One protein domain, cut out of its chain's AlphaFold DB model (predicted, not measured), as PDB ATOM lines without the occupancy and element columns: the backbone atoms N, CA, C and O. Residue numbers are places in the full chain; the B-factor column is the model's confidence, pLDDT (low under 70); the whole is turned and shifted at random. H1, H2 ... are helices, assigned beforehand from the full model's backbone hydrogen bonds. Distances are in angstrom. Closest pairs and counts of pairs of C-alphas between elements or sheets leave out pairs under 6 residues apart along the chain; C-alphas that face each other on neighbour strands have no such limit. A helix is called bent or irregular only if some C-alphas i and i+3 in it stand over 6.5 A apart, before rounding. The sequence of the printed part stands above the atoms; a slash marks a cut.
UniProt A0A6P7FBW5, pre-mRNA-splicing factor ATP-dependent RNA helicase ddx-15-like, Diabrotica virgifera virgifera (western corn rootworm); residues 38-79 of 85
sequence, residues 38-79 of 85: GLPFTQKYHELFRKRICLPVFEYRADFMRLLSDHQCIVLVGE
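This is residues 38 to 79 of the 85 residues of the protein "pre-mRNA-splicing factor ATP-dependent RNA helicase ddx-15-like" of Diabrotica virgifera virgifera (western corn rootworm) (UniProt A0A6P7FBW5). Two helices, H2 and the shorter H1, make an open L, with the tight turn of residues 53 to 55 at its corner. After H2 the last stretch, residues 71 to 79, folds back along the side of H2, while residues 38 to 55, of which 43 to 52 belong to H1, stick out on their own. The printed part has 42 residues with two named helices, H1 then H2, and no named strand, and its class is all helix. It is only just extended, close to loose, with a radius of gyration of the C-alphas of 14.0 A, and flat, spanning 36 by 28 by 13 A.

H2, the longest helix, holds residues 56 to 70 and measures 22.8 A from C-alpha 56 at (290.622, 302.755, 207.659) to C-alpha 70 at (271.593, 311.754, 198.834). It is irregular: C-alphas 59 and 62 are 7.6 A apart, against about 5 A in a regular helix. H1 holds residues 43 to 52 and measures 14.5 A, beginning with C-alpha 43 at (282.481, 283.449, 218.030).

H2 and H1 are close but not clearly touching, with one pair of C-alphas within 8 A, those of Phe 58 and Arg 52, 7.8 A apart. Their lines are about perpendicular, at 84 degrees, and their centres are 20.8 A apart. In H1 every O i to N i+4 pair is within hydrogen-bond range; in H2 7 of 11 are.

The two C-alphas farthest apart are those of Gln 43 and Gln 72, at 36.5 A. The printed part has no cut, and the link from H1 to H2 is tight. The mean pLDDT of the printed part is 91.1, and no printed residue is under 70.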
ATOM      1  N   GLY A  38     267.951 284.931 213.059       86.69
ATOM      2  CA  GLY A  38     267.322 284.848 214.380       86.69
ATOM      3  C   GLY A  38     268.143 284.064 215.412       86.69
ATOM      4  O   GLY A  38     267.658 283.799 216.507       86.69
ATOM      5  N   LEU A  39     269.385 283.699 215.080       90.00
ATOM      6  CA  LEU A  39     270.304 282.954 215.943       90.00
ATOM      7  C   LEU A  39     271.362 283.890 216.545       90.00
ATOM      8  O   LEU A  39     271.683 284.914 215.936       90.00
ATOM      9  N   PRO A  40     271.943 283.554 217.708       91.88
ATOM     10  CA  PRO A  40     273.058 284.312 218.266       91.88
ATOM     11  C   PRO A  40     274.249 284.348 217.300       91.88
ATOM     12  O   PRO A  40     274.525 283.366 216.604       91.88
ATOM     13  N   PHE A  41     274.968 285.474 217.249       91.75
ATOM     14  CA  PHE A  41     276.202 285.539 216.467       91.75
ATOM     15  C   PHE A  41     277.239 284.524 216.968       91.75
ATOM     16  O   PHE A  41     277.350 284.235 218.158       91.75
ATOM     17  N   THR A  42     278.021 283.980 216.036       92.88
ATOM     18  CA  THR A  42     279.070 283.006 216.351       92.88
ATOM     19  C   THR A  42     280.334 283.693 216.863       92.88
ATOM     20  O   THR A  42     280.607 284.855 216.562       92.88
ATOM     21  N   GLN A  43     281.182 282.948 217.571       91.12
ATOM     22  CA  GLN A  43     282.481 283.449 218.030       91.12
ATOM     23  C   GLN A  43     283.342 283.992 216.872       91.12
ATOM     24  O   GLN A  43     283.888 285.094 216.951       91.12
ATOM     25  N   LYS A  44     283.368 283.268 215.745       92.56
ATOM     26  CA  LYS A  44     284.066 283.676 214.517       92.56
ATOM     27  C   LYS A  44     283.572 285.023 213.974       92.56
ATOM     28  O   LYS A  44     284.373 285.811 213.476       92.56
ATOM     29  N   TYR A  45     282.271 285.315 214.074       93.06
ATOM     30  CA  TYR A  45     281.730 286.620 213.685       93.06
ATOM     31  C   TYR A  45     282.336 287.746 214.528       93.06
ATOM     32  O   TYR A  45     282.790 288.744 213.972       93.06
ATOM     33  N   HIS A  46     282.403 287.578 215.851       91.56
ATOM     34  CA  HIS A  46     282.956 288.599 216.741       91.56
ATOM     35  C   HIS A  46     284.449 288.852 216.496       91.56
ATOM     36  O   HIS A  46     284.896 289.997 216.565       91.56
ATOM     37  N   GLU A  47     285.219 287.816 216.162       92.81
ATOM     38  CA  GLU A  47     286.630 287.952 215.783       92.81
ATOM     39  C   GLU A  47     286.810 288.766 214.497       92.81
ATOM     40  O   GLU A  47     287.636 289.678 214.449       92.81
ATOM     41  N   LEU A  48     286.016 288.471 213.463       91.75
ATOM     42  CA  LEU A  48     286.043 289.218 212.204       91.75
ATOM     43  C   LEU A  48     285.565 290.658 212.396       91.75
ATOM     44  O   LEU A  48     286.168 291.580 211.854       91.75
ATOM     45  N   PHE A  49     284.515 290.857 213.190       90.38
ATOM     46  CA  PHE A  49     283.965 292.174 213.486       90.38
ATOM     47  C   PHE A  49     285.013 293.094 214.125       90.38
ATOM     48  O   PHE A  49     285.204 294.214 213.656       90.38
ATOM     49  N   ARG A  50     285.753 292.603 215.129       88.94
ATOM     50  CA  ARG A  50     286.832 293.366 215.783       88.94
ATOM     51  C   ARG A  50     287.947 293.764 214.819       88.94
ATOM     52  O   ARG A  50     288.512 294.834 214.968       88.94
ATOM     53  N   LYS A  51     288.264 292.921 213.833       90.44
ATOM     54  CA  LYS A  51     289.271 293.246 212.811       90.44
ATOM     55  C   LYS A  51     288.749 294.282 211.816       90.44
ATOM     56  O   LYS A  51     289.453 295.227 211.492       90.44
ATOM     57  N   ARG A  52     287.504 294.117 211.358       90.12
ATOM     58  CA  ARG A  52     286.896 294.951 210.308       90.12
ATOM     59  C   ARG A  52     286.542 296.359 210.774       90.12
ATOM     60  O   ARG A  52     286.599 297.281 209.973       90.12
ATOM     61  N   ILE A  53     286.202 296.532 212.050       89.38
ATOM     62  CA  ILE A  53     285.894 297.860 212.597       89.38
ATOM     63  C   ILE A  53     287.131 298.762 212.710       89.38
ATOM     64  O   ILE A  53     286.991 299.977 212.765       89.38
ATOM     65  N   CYS A  54     288.329 298.173 212.707       87.81
ATOM     66  CA  CYS A  54     289.600 298.895 212.722       87.81
ATOM     67  C   CYS A  54     290.131 299.213 211.316       87.81
ATOM     68  O   CYS A  54     291.233 299.744 211.200       87.81
ATOM     69  N   LEU A  55     289.413 298.847 210.248       88.38
ATOM     70  CA  LEU A  55     289.850 299.171 208.893       88.38
ATOM     71  C   LEU A  55     289.716 300.679 208.643       88.38
ATOM     72  O   LEU A  55     288.700 301.251 209.045       88.38
ATOM     73  N   PRO A  56     290.657 301.311 207.917       87.06
ATOM     74  CA  PRO A  56     290.622 302.755 207.659       87.06
ATOM     75  C   PRO A  56     289.313 303.226 207.010       87.06
ATOM     76  O   PRO A  56     288.808 304.305 207.298       87.06
ATOM     77  N   VAL A  57     288.700 302.377 206.178       88.62
ATOM     78  CA  VAL A  57     287.409 302.665 205.532       88.62
ATOM     79  C   VAL A  57     286.271 302.896 206.534       88.62
ATOM     80  O   VAL A  57     285.307 303.594 206.226       88.62
ATOM     81  N   PHE A  58     286.357 302.322 207.738       88.25
ATOM     82  CA  PHE A  58     285.289 302.408 208.730       88.25
ATOM     83  C   PHE A  58     285.140 303.822 209.310       88.25
ATOM     84  O   PHE A  58     284.034 304.196 209.704       88.25
ATOM     85  N   GLU A  59     286.203 304.632 209.295       89.44
ATOM     86  CA  GLU A  59     286.160 306.042 209.707       89.44
ATOM     87  C   GLU A  59     285.178 306.851 208.845       89.44
ATOM     88  O   GLU A  59     284.423 307.676 209.357       89.44
ATOM     89  N   TYR A  60     285.092 306.526 207.554       90.75
ATOM     90  CA  TYR A  60     284.240 307.212 206.578       90.75
ATOM     91  C   TYR A  60     282.825 306.631 206.479       90.75
ATOM     92  O   TYR A  60     282.041 307.026 205.615       90.75
ATOM     93  N   ARG A  61     282.453 305.688 207.355       89.12
ATOM     94  CA  ARG A  61     281.153 305.001 207.299       89.12
ATOM     95  C   ARG A  61     279.970 305.966 207.347       89.12
ATOM     96  O   ARG A  61     278.997 305.767 206.624       89.12
ATOM     97  N   ALA A  62     280.015 306.967 208.225       90.62
ATOM     98  CA  ALA A  62     278.900 307.896 208.399       90.62
ATOM     99  C   ALA A  62     278.686 308.749 207.141       90.62
ATOM    100  O   ALA A  62     277.561 308.863 206.652       90.62
ATOM    101  N   ASP A  63     279.778 309.268 206.581       90.88
ATOM    102  CA  ASP A  63     279.760 310.064 205.358       90.88
ATOM    103  C   ASP A  63     279.339 309.226 204.153       90.88
ATOM    104  O   ASP A  63     278.537 309.676 203.338       90.88
ATOM    105  N   PHE A  64     279.779 307.968 204.084       92.69
ATOM    106  CA  PHE A  64     279.328 307.038 203.056       92.69
ATOM    107  C   PHE A  64     277.812 306.811 203.108       92.69
ATOM    108  O   PHE A  64     277.145 306.906 202.078       92.69
ATOM    109  N   MET A  65     277.245 306.561 204.293       93.69
ATOM    110  CA  MET A  65     275.797 306.355 204.441       93.69
ATOM    111  C   MET A  65     274.995 307.610 204.071       93.69
ATOM    112  O   MET A  65     273.912 307.487 203.504       93.69
ATOM    113  N   ARG A  66     275.537 308.805 204.340       94.56
ATOM    114  CA  ARG A  66     274.953 310.080 203.903       94.56
ATOM    115  C   ARG A  66     275.011 310.247 202.382       94.56
ATOM    116  O   ARG A  66     274.008 310.570 201.760       94.56
ATOM    117  N   LEU A  67     276.161 309.996 201.757       93.88
ATOM    118  CA  LEU A  67     276.271 310.061 200.296       93.88
ATOM    119  C   LEU A  67     275.308 309.068 199.631       93.88
ATOM    120  O   LEU A  67     274.690 309.399 198.622       93.88
ATOM    121  N   LEU A  68     275.141 307.879 200.223       94.00
ATOM    122  CA  LEU A  68     274.229 306.836 199.753       94.00
ATOM    123  C   LEU A  68     272.752 307.241 199.825       94.00
ATOM    124  O   LEU A  68     271.971 306.805 198.979       94.00
ATOM    125  N   SER A  69     272.352 308.053 200.808       94.12
ATOM    126  CA  SER A  69     270.982 308.577 200.863       94.12
ATOM    127  C   SER A  69     270.733 309.677 199.837       94.12
ATOM    128  O   SER A  69     269.629 309.762 199.295       94.12
ATOM    129  N   ASP A  70     271.748 310.495 199.566       96.25
ATOM    130  CA  ASP A  70     271.593 311.754 198.834       96.25
ATOM    131  C   ASP A  70     271.836 311.592 197.323       96.25
ATOM    132  O   ASP A  70     271.298 312.352 196.514       96.25
ATOM    133  N   HIS A  71     272.619 310.588 196.918       94.81
ATOM    134  CA  HIS A  71     273.065 310.416 195.537       94.81
ATOM    135  C   HIS A  71     272.702 309.046 194.961       94.81
ATOM    136  O   HIS A  71     272.845 308.007 195.598       94.81
ATOM    137  N   GLN A  72     272.280 309.035 193.694       94.31
ATOM    138  CA  GLN A  72     271.986 307.795 192.966       94.31
ATOM    139  C   GLN A  72     273.258 307.025 192.570       94.31
ATOM    140  O   GLN A  72     273.225 305.799 192.481       94.31
ATOM    141  N   CYS A  73     274.362 307.738 192.325       94.50
ATOM    142  CA  CYS A  73     275.648 307.176 191.915       94.50
ATOM    143  C   CYS A  73     276.774 307.806 192.741       94.50
ATOM    144  O   CYS A  73     276.797 309.022 192.920       94.50
ATOM    145  N   ILE A  74     277.711 306.982 193.211       94.12
ATOM    146  CA  ILE A  74     278.857 307.393 194.032       94.12
ATOM    147  C   ILE A  74     280.095 306.683 193.492       94.12
ATOM    148  O   ILE A  74     280.037 305.493 193.183       94.12
ATOM    149  N   VAL A  75     281.209 307.404 193.396       93.06
ATOM    150  CA  VAL A  75     282.519 306.831 193.073       93.06
ATOM    151  C   VAL A  75     283.344 306.811 194.352       93.06
ATOM    152  O   VAL A  75     283.602 307.857 194.939       93.06
ATOM    153  N   LEU A  76     283.731 305.616 194.792       91.12
ATOM    154  CA  LEU A  76     284.632 305.425 195.924       91.12
ATOM    155  C   LEU A  76     286.052 305.240 195.403       91.12
ATOM    156  O   LEU A  76     286.284 304.438 194.499       91.12
ATOM    157  N   VAL A  77     286.992 305.963 195.999       89.88
ATOM    158  CA  VAL A  77     288.421 305.834 195.720       89.88
ATOM    159  C   VAL A  77     289.108 305.474 197.028       89.88
ATOM    160  O   VAL A  77     288.844 306.091 198.057       89.88
ATOM    161  N   GLY A  78     289.975 304.470 196.993       85.12
ATOM    162  CA  GLY A  78     290.771 304.051 198.138       85.12
ATOM    163  C   GLY A  78     292.020 303.324 197.666       85.12
ATOM    164  O   GLY A  78     292.034 302.753 196.574       85.12
ATOM    165  N   GLU A  79     293.070 303.361 198.480       84.62
ATOM    166  CA  GLU A  79     294.260 302.546 198.252       84.62
ATOM    167  C   GLU A  79     293.890 301.055 198.281       84.62
ATOM    168  O   GLU A  79     292.934 300.644 198.949       84.62
TER     169      GLU A  79